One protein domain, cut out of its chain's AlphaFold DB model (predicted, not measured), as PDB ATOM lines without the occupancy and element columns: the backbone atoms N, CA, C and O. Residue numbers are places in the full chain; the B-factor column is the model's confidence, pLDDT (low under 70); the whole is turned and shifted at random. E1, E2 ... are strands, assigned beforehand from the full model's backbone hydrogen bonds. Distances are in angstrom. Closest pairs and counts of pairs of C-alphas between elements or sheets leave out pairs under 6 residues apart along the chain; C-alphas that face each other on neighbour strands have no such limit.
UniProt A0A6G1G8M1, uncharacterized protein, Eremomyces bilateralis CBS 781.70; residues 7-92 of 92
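AT A GLANCE: This is residues 7 to 92 of the 92 residues of an uncharacterized protein of Eremomyces bilateralis CBS 781.70 (UniProt A0A6G1G8M1). The domain is a single, strongly twisted sheet of five antiparallel strands with no named helix on either face, drawn out into a long fork. One prong is the far part of the hairpin E3 and E4, which bends away from E2; the other is the long loop of residues 15 to 32 between E1 and E2, whose residues 21 to 26 stick out free. The printed part has 86 residues with five named strands, E1 to E5 along the chain, and the sheet's order is E4, E3, E2, E1, E5. The class is all strand, with 46 residues in named strands. The whole is loose, with a radius of gyration of the C-alphas of 15.7 A, and elongated, spanning 48 by 27 by 21 A.

HOW THE PARTS SIT: E1, residues 7 to 14, and E2, residues 33 to 41, are antiparallel neighbours at 154 degrees between directions and form a hairpin; N 9 and O 38 are 2.8 A apart, within hydrogen-bond range. E3, residues 50 to 60, is antiparallel to E2 at 144 degrees, also as a hairpin; C-alphas 54 and 36 face each other at 4.7 A, and N 53 and O 37 are 2.9 A apart. E3 bends by 57 degrees at residue 54. E4, residues 67 to 77, makes a hairpin with E3, antiparallel at 160 degrees; N 56 and O 71 are 2.8 A apart, as are N 60 and O 67. E4 bends by 55 degrees at residue 74. E1 to E4 form a meander, each strand the antiparallel neighbour of the one before. E5, residues 85 to 91, is antiparallel to E1 at 160 degrees, with N 89 and O 10 2.8 A apart. The edge strands E4 and E5 are apart, as are E1 and E4, and E3 and E5. From edge to edge the strands' lines turn by 66 degrees.

IN THESE COORDINATES: E1 begins at C-alpha 7, (81.458, 208.153, 31.171), and is 21.9 A long from first to last C-alpha. E2 measures 25.8 A, E3 28.6 A and E4 28.2 A. E3 ends at C-alpha 60, (97.394, 237.674, 38.881). E5, 16.7 A long, ends at C-alpha 91, (79.094, 211.500, 25.224).

THE WHOLE: The two C-alphas farthest apart are those of Gly 23 and Ala 45, at 49.3 A. The printed part has no cut. The link from E1 to E2, 18 residues, is long; the other three are short. Mean pLDDT of the printed part is 74.0, and residues 16 to 32, 42 to 49 and 79 to 83 are under 70.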
ATOM      1  N   TRP A   7      82.450 207.184  31.625       80.88
ATOM      2  CA  TRP A   7      81.458 208.153  31.171       80.88
ATOM      3  C   TRP A   7      82.111 209.521  30.999       80.88
ATOM      4  O   TRP A   7      82.935 209.952  31.807       80.88
ATOM      5  N   LEU A   8      81.694 210.230  29.952       87.31
ATOM      6  CA  LEU A   8      82.089 211.605  29.686       87.31
ATOM      7  C   LEU A   8      80.837 212.468  29.549       87.31
ATOM      8  O   LEU A   8      79.918 212.149  28.791       87.31
ATOM      9  N   TYR A   9      80.810 213.582  30.271       87.94
ATOM     10  CA  TYR A   9      79.788 214.606  30.131       87.94
ATOM     11  C   TYR A   9      80.389 215.926  29.685       87.94
ATOM     12  O   TYR A   9      81.417 216.360  30.202       87.94
ATOM     13  N   VAL A  10      79.667 216.606  28.803       91.25
ATOM     14  CA  VAL A  10      79.796 218.047  28.600       91.25
ATOM     15  C   VAL A  10      78.742 218.722  29.463       91.25
ATOM     16  O   VAL A  10      77.564 218.356  29.409       91.25
ATOM     17  N   ILE A  11      79.149 219.687  30.278       89.69
ATOM     18  CA  ILE A  11      78.255 220.390  31.190       89.69
ATOM     19  C   ILE A  11      78.302 221.898  31.000       89.69
ATOM     20  O   ILE A  11      79.355 222.457  30.720       89.69
ATOM     21  N   LEU A  12      77.164 222.545  31.240       88.44
ATOM     22  CA  LEU A  12      77.050 223.989  31.412       88.44
ATOM     23  C   LEU A  12      76.559 224.257  32.830       88.44
ATOM     24  O   LEU A  12      75.525 223.715  33.231       88.44
ATOM     25  N   TYR A  13      77.269 225.079  33.594       85.25
ATOM     26  CA  TYR A  13      76.875 225.400  34.966       85.25
ATOM     27  C   TYR A  13      77.176 226.851  35.340       85.25
ATOM     28  O   TYR A  13      78.006 227.510  34.715       85.25
ATOM     29  N   VAL A  14      76.481 227.356  36.362       79.19
ATOM     30  CA  VAL A  14      76.589 228.762  36.770       79.19
ATOM     31  C   VAL A  14      77.816 228.992  37.653       79.19
ATOM     32  O   VAL A  14      77.903 228.448  38.762       79.19
ATOM     33  N   ARG A  15      78.730 229.868  37.221       70.75
ATOM     34  CA  ARG A  15      79.817 230.389  38.054       70.75
ATOM     35  C   ARG A  15      79.230 231.407  39.024       70.75
ATOM     36  O   ARG A  15      78.691 232.436  38.643       70.75
ATOM     37  N   GLY A  16      79.335 231.135  40.318       59.16
ATOM     38  CA  GLY A  16      78.728 231.954  41.371       59.16
ATOM     39  C   GLY A  16      79.308 233.352  41.597       59.16
ATOM     40  O   GLY A  16      79.140 233.865  42.699       59.16
ATOM     41  N   ARG A  17      80.025 233.952  40.642       55.78
ATOM     42  CA  ARG A  17      80.672 235.252  40.836       55.78
ATOM     43  C   ARG A  17      79.879 236.346  40.132       55.78
ATOM     44  O   ARG A  17      79.824 236.386  38.914       55.78
ATOM     45  N   LYS A  18      79.341 237.289  40.913       49.12
ATOM     46  CA  LYS A  18      79.083 238.648  40.422       49.12
ATOM     47  C   LYS A  18      80.448 239.307  40.232       49.12
ATOM     48  O   LYS A  18      80.961 239.917  41.166       49.12
ATOM     49  N   SER A  19      81.086 239.105  39.083       46.53
ATOM     50  CA  SER A  19      82.219 239.948  38.706       46.53
ATOM     51  C   SER A  19      81.641 241.348  38.541       46.53
ATOM     52  O   SER A  19      80.813 241.526  37.674       46.53
ATOM     53  N   LYS A  20      81.926 242.308  39.425       48.53
ATOM     54  CA  LYS A  20      81.637 243.729  39.177       48.53
ATOM     55  C   LYS A  20      82.978 244.379  38.889       48.53
ATOM     56  O   LYS A  20      83.662 244.795  39.819       48.53
ATOM     57  N   MET A  21      83.374 244.404  37.622       47.50
ATOM     58  CA  MET A  21      84.434 245.306  37.183       47.50
ATOM     59  C   MET A  21      83.779 246.626  36.749       47.50
ATOM     60  O   MET A  21      82.936 246.587  35.850       47.50
ATOM     61  N   PRO A  22      84.109 247.771  37.378       45.84
ATOM     62  CA  PRO A  22      83.586 249.071  36.956       45.84
ATOM     63  C   PRO A  22      84.027 249.361  35.512       45.84
ATOM     64  O   PRO A  22      85.223 249.300  35.229       45.84
ATOM     65  N   GLY A  23      83.090 249.646  34.601       56.31
ATOM     66  CA  GLY A  23      83.382 249.969  33.195       56.31
ATOM     67  C   GLY A  23      83.427 248.795  32.202       56.31
ATOM     68  O   GLY A  23      83.616 249.030  31.013       56.31
ATOM     69  N   LEU A  24      83.223 247.547  32.647       51.91
ATOM     70  CA  LEU A  24      83.063 246.350  31.788       51.91
ATOM     71  C   LEU A  24      81.735 245.623  32.057       51.91
ATOM     72  O   LEU A  24      81.556 244.443  31.755       51.91
ATOM     73  N   GLU A  25      80.790 246.352  32.643       53.41
ATOM     74  CA  GLU A  25      79.520 245.853  33.166       53.41
ATOM     75  C   GLU A  25      78.520 245.337  32.117       53.41
ATOM     76  O   GLU A  25      77.594 244.613  32.481       53.41
ATOM     77  N   ASP A  26      78.786 245.547  30.824       46.41
ATOM     78  CA  ASP A  26      78.024 244.946  29.717       46.41
ATOM     79  C   ASP A  26      78.602 243.597  29.228       46.41
ATOM     80  O   ASP A  26      77.871 242.764  28.694       46.41
ATOM     81  N   MET A  27      79.888 243.304  29.479       44.69
ATOM     82  CA  MET A  27      80.479 241.961  29.265       44.69
ATOM     83  C   MET A  27      80.208 240.998  30.438       44.69
ATOM     84  O   MET A  27      80.556 239.819  30.404       44.69
ATOM     85  N   LEU A  28      79.527 241.497  31.467       45.81
ATOM     86  CA  LEU A  28      79.329 240.887  32.780       45.81
ATOM     87  C   LEU A  28      78.284 239.757  32.823       45.81
ATOM     88  O   LEU A  28      78.077 239.151  33.875       45.81
ATOM     89  N   SER A  29      77.607 239.459  31.709       49.91
ATOM     90  CA  SER A  29      76.583 238.406  31.665       49.91
ATOM     91  C   SER A  29      77.088 237.058  31.135       49.91
ATOM     92  O   SER A  29      76.379 236.062  31.281       49.91
ATOM     93  N   LEU A  30      78.295 236.988  30.558       47.25
ATOM     94  CA  LEU A  30      78.850 235.739  30.008       47.25
ATOM     95  C   LEU A  30      79.687 234.948  31.026       47.25
ATOM     96  O   LEU A  30      79.615 233.722  31.026       47.25
ATOM     97  N   ASP A  31      80.338 235.613  31.988       55.47
ATOM     98  CA  ASP A  31      81.073 234.955  33.092       55.47
ATOM     99  C   ASP A  31      80.167 234.175  34.056       55.47
ATOM    100  O   ASP A  31      80.634 233.477  34.961       55.47
ATOM    101  N   THR A  32      78.852 234.304  33.879       68.19
ATOM    102  CA  THR A  32      77.851 233.605  34.677       68.19
ATOM    103  C   THR A  32      77.806 232.120  34.330       68.19
ATOM    104  O   THR A  32      77.483 231.331  35.211       68.19
ATOM    105  N   TYR A  33      78.168 231.699  33.112       77.62
ATOM    106  CA  TYR A  33      78.041 230.306  32.673       77.62
ATOM    107  C   TYR A  33      79.370 229.739  32.174       77.62
ATOM    108  O   TYR A  33      80.027 230.334  31.330       77.62
ATOM    109  N   ILE A  34      79.747 228.557  32.665       82.19
ATOM    110  CA  ILE A  34      80.970 227.866  32.244       82.19
ATOM    111  C   ILE A  34      80.626 226.520  31.621       82.19
ATOM    112  O   ILE A  34      79.887 225.722  32.209       82.19
ATOM    113  N   TRP A  35      81.227 226.262  30.459       88.38
ATOM    114  CA  TRP A  35      81.338 224.924  29.895       88.38
ATOM    115  C   TRP A  35      82.478 224.156  30.558       88.38
ATOM    116  O   TRP A  35      83.593 224.660  30.678       88.38
ATOM    117  N   ALA A  36      82.202 222.926  30.967       89.56
ATOM    118  CA  ALA A  36      83.200 222.032  31.533       89.56
ATOM    119  C   ALA A  36      82.994 220.601  31.041       89.56
ATOM    120  O   ALA A  36      81.902 220.220  30.616       89.56
ATOM    121  N   PHE A  37      84.045 219.801  31.150       90.69
ATOM    122  CA  PHE A  37      83.968 218.360  30.983       90.69
ATOM    123  C   PHE A  37      83.927 217.701  32.352       90.69
ATOM    124  O   PHE A  37      84.629 218.141  33.259       90.69
ATOM    125  N   ILE A  38      83.123 216.651  32.504       88.56
ATOM    126  CA  ILE A  38      83.236 215.744  33.644       88.56
ATOM    127  C   ILE A  38      83.492 214.346  33.113       88.56
ATOM    128  O   ILE A  38      82.697 213.843  32.320       88.56
ATOM    129  N   HIS A  39      84.553 213.715  33.593       87.25
ATOM    130  CA  HIS A  39      84.817 212.305  33.351       87.25
ATOM    131  C   HIS A  39      84.707 211.504  34.649       87.25
ATOM    132  O   HIS A  39      84.926 212.034  35.741       87.25
ATOM    133  N   GLY A  40      84.383 210.220  34.535       81.38
ATOM    134  CA  GLY A  40      84.454 209.304  35.662       81.38
ATOM    135  C   GLY A  40      84.217 207.845  35.269       81.38
ATOM    136  O   GLY A  40      83.759 207.565  34.161       81.38
ATOM    137  N   PRO A  41      84.532 206.906  36.173       75.19
ATOM    138  CA  PRO A  41      84.376 205.475  35.922       75.19
ATOM    139  C   PRO A  41      82.895 205.046  35.956       75.19
ATOM    140  O   PRO A  41      82.135 205.525  36.800       75.19
ATOM    141  N   GLU A  42      82.466 204.130  35.072       66.00
ATOM    142  CA  GLU A  42      81.079 203.594  35.043       66.00
ATOM    143  C   GLU A  42      80.746 202.679  36.220       66.00
ATOM    144  O   GLU A  42      79.586 202.623  36.623       66.00
ATOM    145  N   ALA A  43      81.736 202.003  36.809       59.72
ATOM    146  CA  ALA A  43      81.495 201.089  37.919       59.72
ATOM    147  C   ALA A  43      80.872 201.826  39.120       59.72
ATOM    148  O   ALA A  43      81.486 202.740  39.678       59.72
ATOM    149  N   GLU A  44      79.674 201.390  39.527       50.28
ATOM    150  CA  GLU A  44      78.947 201.764  40.752       50.28
ATOM    151  C   GLU A  44      79.690 201.305  42.021       50.28
ATOM    152  O   GLU A  44      79.170 200.575  42.852       50.28
ATOM    153  N   ALA A  45      80.948 201.705  42.178       53.03
ATOM    154  CA  ALA A  45      81.555 201.753  43.495       53.03
ATOM    155  C   ALA A  45      81.132 203.095  44.099       53.03
ATOM    156  O   ALA A  45      81.553 204.143  43.606       53.03
ATOM    157  N   ASP A  46      80.275 203.027  45.120       51.12
ATOM    158  CA  ASP A  46      79.487 204.090  45.776       51.12
ATOM    159  C   ASP A  46      80.220 205.390  46.174       51.12
ATOM    160  O   ASP A  46      79.580 206.339  46.617       51.12
ATOM    161  N   ASP A  47      81.534 205.482  45.973       53.59
ATOM    162  CA  ASP A  47      82.378 206.566  46.483       53.59
ATOM    163  C   ASP A  47      83.322 207.189  45.440       53.59
ATOM    164  O   ASP A  47      84.160 208.030  45.768       53.59
ATOM    165  N   LYS A  48      83.237 206.794  44.161       57.03
ATOM    166  CA  LYS A  48      84.143 207.349  43.142       57.03
ATOM    167  C   LYS A  48      83.676 208.723  42.655       57.03
ATOM    168  O   LYS A  48      82.662 208.857  41.967       57.03
ATOM    169  N   SER A  49      84.459 209.739  43.017       69.38
ATOM    170  CA  SER A  49      84.412 211.097  42.481       69.38
ATOM    171  C   SER A  49      84.580 211.086  40.959       69.38
ATOM    172  O   SER A  49      85.388 210.339  40.409       69.38
ATOM    173  N   GLY A  50      83.796 211.912  40.265       79.31
ATOM    174  CA  GLY A  50      84.153 212.313  38.906       79.31
ATOM    175  C   GLY A  50      85.238 213.378  38.982       79.31
ATOM    176  O   GLY A  50      85.444 213.968  40.038       79.31
ATOM    177  N   CYS A  51      85.891 213.689  37.877       87.12
ATOM    178  CA  CYS A  51      86.779 214.839  37.821       87.12
ATOM    179  C   CYS A  51      86.302 215.809  36.740       87.12
ATOM    180  O   CYS A  51      85.760 215.417  35.702       87.12
ATOM    181  N   ARG A  52      86.379 217.101  37.064       89.69
ATOM    182  CA  ARG A  52      85.920 218.205  36.231       89.69
ATOM    183  C   ARG A  52      87.108 218.953  35.659       89.69
ATOM    184  O   ARG A  52      87.985 219.376  36.405       89.69
ATOM    185  N   PHE A  53      87.026 219.229  34.366       89.88
ATOM    186  CA  PHE A  53      87.985 220.039  33.633       89.88
ATOM    187  C   PHE A  53      87.313 221.268  33.046       89.88
ATOM    188  O   PHE A  53      86.281 221.158  32.377       89.88
ATOM    189  N   HIS A  54      87.908 222.435  33.254       89.69
ATOM    190  CA  HIS A  54      87.486 223.678  32.608       89.69
ATOM    191  C   HIS A  54      88.582 224.735  32.655       89.69
ATOM    192  O   HIS A  54      89.590 224.585  33.344       89.69
ATOM    193  N   VAL A  55      88.356 225.829  31.939       87.19
ATOM    194  CA  VAL A  55      89.151 227.048  32.079       87.19
ATOM    195  C   VAL A  55      88.484 227.939  33.125       87.19
ATOM    196  O   VAL A  55      87.271 228.146  33.086       87.19
ATOM    197  N   ARG A  56      89.268 228.477  34.060       80.88
ATOM    198  CA  ARG A  56      88.815 229.475  35.034       80.88
ATOM    199  C   ARG A  56      89.666 230.735  34.947       80.88
ATOM    200  O   ARG A  56      90.868 230.670  34.717       80.88
ATOM    201  N   ASP A  57      89.048 231.881  35.213       75.81
ATOM    202  CA  ASP A  57      89.798 233.126  35.414       75.81
ATOM    203  C   ASP A  57      90.422 233.147  36.804       75.81
ATOM    204  O   ASP A  57      89.747 232.862  37.807       75.81
ATOM    205  N   ARG A  58      91.675 233.579  36.860       81.50
ATOM    206  CA  ARG A  58      92.394 233.945  38.074       81.50
ATOM    207  C   ARG A  58      92.866 235.391  37.946       81.50
ATOM    208  O   ARG A  58      93.171 235.862  36.858       81.50
ATOM    209  N   LEU A  59      92.916 236.102  39.068       82.06
ATOM    210  CA  LEU A  59      93.607 237.386  39.132       82.06
ATOM    211  C   LEU A  59      95.076 237.125  39.462       82.06
ATOM    212  O   LEU A  59      95.381 236.477  40.468       82.06
ATOM    213  N   ASP A  60      95.968 237.603  38.606       83.44
ATOM    214  CA  ASP A  60      97.394 237.674  38.881       83.44
ATOM    215  C   ASP A  60      97.755 239.053  39.446       83.44
ATOM    216  O   ASP A  60      97.297 240.076  38.946       83.44
ATOM    217  N   PHE A  61      98.564 239.069  40.502       86.06
ATOM    218  CA  PHE A  61      98.994 240.278  41.213       86.06
ATOM    219  C   PHE A  61     100.500 240.539  41.063       86.06
ATOM    220  O   PHE A  61     101.028 241.471  41.666       86.06
ATOM    221  N   SER A  62     101.201 239.724  40.266       86.81
ATOM    222  CA  SER A  62     102.655 239.787  40.078       86.81
ATOM    223  C   SER A  62     103.161 241.132  39.530       86.81
ATOM    224  O   SER A  62     104.278 241.540  39.842       86.81
ATOM    225  N   SER A  63     102.336 241.857  38.769       80.56
ATOM    226  CA  SER A  63     102.672 243.139  38.133       80.56
ATOM    227  C   SER A  63     102.303 244.379  38.967       80.56
ATOM    228  O   SER A  63     102.378 245.501  38.468       80.56
ATOM    229  N   GLY A  64     101.876 244.209  40.226       83.88
ATOM    230  CA  GLY A  64     101.459 245.310  41.107       83.88
ATOM    231  C   GLY A  64     100.056 245.867  40.825       83.88
ATOM    232  O   GLY A  64      99.524 246.620  41.635       83.88
ATOM    233  N   SER A  65      99.423 245.462  39.721       84.62
ATOM    234  CA  SER A  65      98.000 245.671  39.436       84.62
ATOM    235  C   SER A  65      97.342 244.328  39.102       84.62
ATOM    236  O   SER A  65      97.989 243.491  38.479       84.62
ATOM    237  N   PRO A  66      96.081 244.090  39.505       82.31
ATOM    238  CA  PRO A  66      95.398 242.835  39.214       82.31
ATOM    239  C   PRO A  66      95.172 242.672  37.705       82.31
ATOM    240  O   PRO A  66      94.480 243.478  37.088       82.31
ATOM    241  N   VAL A  67      95.717 241.605  37.125       81.62
ATOM    242  CA  VAL A  67      95.510 241.221  35.722       81.62
ATOM    243  C   VAL A  67      94.682 239.942  35.671       81.62
ATOM    244  O   VAL A  67      94.988 238.970  36.358       81.62
ATOM    245  N   ALA A  68      93.623 239.926  34.863       78.38
ATOM    246  CA  ALA A  68      92.853 238.712  34.619       78.38
ATOM    247  C   ALA A  68      93.644 237.764  33.706       78.38
ATOM    248  O   ALA A  68      94.037 238.141  32.603       78.38
ATOM    249  N   VAL A  69      93.871 236.536  34.168       83.81
ATOM    250  CA  VAL A  69      94.538 235.470  33.414       83.81
ATOM    251  C   VAL A  69      93.676 234.214  33.404       83.81
ATOM    252  O   VAL A  69      92.934 233.944  34.351       83.81
ATOM    253  N   TRP A  70      93.779 233.432  32.335       82.88
ATOM    254  CA  TRP A  70      93.097 232.147  32.216       82.88
ATOM    255  C   TRP A  70      93.989 231.014  32.688       82.88
ATOM    256  O   TRP A  70      95.175 230.967  32.365       82.88
ATOM    257  N   GLU A  71      93.403 230.074  33.419       87.00
ATOM    258  CA  GLU A  71      94.086 228.858  33.829       87.00
ATOM    259  C   GLU A  71      93.188 227.638  33.688       87.00
ATOM    260  O   GLU A  71      91.970 227.692  33.873       87.00
ATOM    261  N   PHE A  72      93.816 226.521  33.353       89.94
ATOM    262  CA  PHE A  72      93.176 225.220  33.374       89.94
ATOM    263  C   PHE A  72      92.993 224.765  34.826       89.94
ATOM    264  O   PHE A  72      93.940 224.796  35.612       89.94
ATOM    265  N   GLU A  73      91.783 224.341  35.184       88.31
ATOM    266  CA  GLU A  73      91.501 223.685  36.458       88.31
ATOM    267  C   GLU A  73      91.001 222.264  36.206       88.31
ATOM    268  O   GLU A  73      90.013 222.044  35.498       88.31
ATOM    269  N   GLU A  74      91.677 221.334  36.870       91.00
ATOM    270  CA  GLU A  74      91.282 219.950  37.070       91.00
ATOM    271  C   GLU A  74      90.900 219.772  38.539       91.00
ATOM    272  O   GLU A  74      91.631 220.203  39.438       91.00
ATOM    273  N   ARG A  75      89.725 219.198  38.804       86.38
ATOM    274  CA  ARG A  75      89.224 219.063  40.171       86.38
ATOM    275  C   ARG A  75      88.315 217.856  40.341       86.38
ATOM    276  O   ARG A  75      87.307 217.747  39.644       86.38
ATOM    277  N   ASP A  76      88.588 217.059  41.368       86.38
ATOM    278  CA  ASP A  76      87.672 216.020  41.833       86.38
ATOM    279  C   ASP A  76      86.349 216.620  42.317       86.38
ATOM    280  O   ASP A  76      86.297 217.586  43.091       86.38
ATOM    281  N   ILE A  77      85.257 216.026  41.856       81.38
ATOM    282  CA  ILE A  77      83.895 216.401  42.195       81.38
ATOM    283  C   ILE A  77      83.107 215.179  42.679       81.38
ATOM    284  O   ILE A  77      83.285 214.068  42.172       81.38
ATOM    285  N   PRO A  78      82.175 215.359  43.628       75.12
ATOM    286  CA  PRO A  78      81.226 214.304  43.943       75.12
ATOM    287  C   PRO A  78      80.366 213.993  42.710       75.12
ATOM    288  O   PRO A  78      80.072 214.875  41.900       75.12
ATOM    289  N   ARG A  79      79.910 212.743  42.581       66.75
ATOM    290  CA  ARG A  79      78.997 212.330  41.497       66.75
ATOM    291  C   ARG A  79      77.647 213.062  41.551       66.75
ATOM    292  O   ARG A  79      76.956 213.162  40.535       66.75
ATOM    293  N   GLN A  80      77.259 213.560  42.727       65.19
ATOM    294  CA  GLN A  80      76.001 214.274  42.917       65.19
ATOM    295  C   GLN A  80      75.991 215.608  42.147       65.19
ATOM    296  O   GLN A  80      77.004 216.309  42.122       65.19
ATOM    297  N   PRO A  81      74.859 215.995  41.530       60.75
ATOM    298  CA  PRO A  81      74.776 217.247  40.792       60.75
ATOM    299  C   PRO A  81      75.081 218.432  41.708       60.75
ATOM    300  O   PRO A  81      74.366 218.680  42.679       60.75
ATOM    301  N   THR A  82      76.115 219.209  41.385       61.50
ATOM    302  CA  THR A  82      76.299 220.521  42.009       61.50
ATOM    303  C   THR A  82      75.067 221.375  41.725       61.50
ATOM    304  O   THR A  82      74.695 221.558  40.562       61.50
ATOM    305  N   ALA A  83      74.444 221.921  42.775       56.56
ATOM    306  CA  ALA A  83      73.434 222.962  42.629       56.56
ATOM    307  C   ALA A  83      74.008 224.040  41.695       56.56
ATOM    308  O   ALA A  83      75.089 224.551  41.992       56.56
ATOM    309  N   ARG A  84      73.301 224.344  40.587       73.81
ATOM    310  CA  ARG A  84      73.674 225.240  39.456       73.81
ATOM    311  C   ARG A  84      74.115 224.584  38.135       73.81
ATOM    312  O   ARG A  84      74.576 225.296  37.245       73.81
ATOM    313  N   LEU A  85      73.957 223.274  37.963       81.06
ATOM    314  CA  LEU A  85      74.061 222.633  36.647       81.06
ATOM    315  C   LEU A  85      72.835 222.975  35.777       81.06
ATOM    316  O   LEU A  85      71.708 222.777  36.220       81.06
ATOM    317  N   LEU A  86      73.049 223.469  34.556       85.12
ATOM    318  CA  LEU A  86      71.982 223.813  33.604       85.12
ATOM    319  C   LEU A  86      71.839 222.785  32.488       85.12
ATOM    320  O   LEU A  86      70.730 222.437  32.099       85.12
ATOM    321  N   VAL A  87      72.971 222.304  31.972       87.06
ATOM    322  CA  VAL A  87      73.014 221.338  30.872       87.06
ATOM    323  C   VAL A  87      73.992 220.229  31.226       87.06
ATOM    324  O   VAL A  87      75.056 220.490  31.789       87.06
ATOM    325  N   ARG A  88      73.633 218.992  30.875       88.12
ATOM    326  CA  ARG A  88      74.497 217.814  30.953       88.12
ATOM    327  C   ARG A  88      74.252 216.930  29.738       88.12
ATOM    328  O   ARG A  88      73.190 216.332  29.615       88.12
ATOM    329  N   ILE A  89      75.241 216.851  28.857       89.50
ATOM    330  CA  ILE A  89      75.204 216.051  27.632       89.50
ATOM    331  C   ILE A  89      76.139 214.870  27.831       89.50
ATOM    332  O   ILE A  89      77.317 215.064  28.115       89.50
ATOM    333  N   MET A  90      75.611 213.655  27.712       87.81
ATOM    334  CA  MET A  90      76.418 212.440  27.765       87.81
ATOM    335  C   MET A  90      77.050 212.184  26.404       87.81
ATOM    336  O   MET A  90      76.342 212.155  25.399       87.81
ATOM    337  N   ILE A  91      78.357 211.961  26.394       86.00
ATOM    338  CA  ILE A  91      79.094 211.500  25.224       86.00
ATOM    339  C   ILE A  91      79.259 209.984  25.371       86.00
ATOM    340  O   ILE A  91      79.709 209.516  26.418       86.00
ATOM    341  N   ARG A  92      78.816 209.227  24.364       74.25
ATOM    342  CA  ARG A  92      78.887 207.762  24.302       74.25
ATOM    343  C   ARG A  92      79.645 207.313  23.068       74.25
ATOM    344  O   ARG A  92      79.550 208.035  22.052       74.25
TER     345      ARG A  92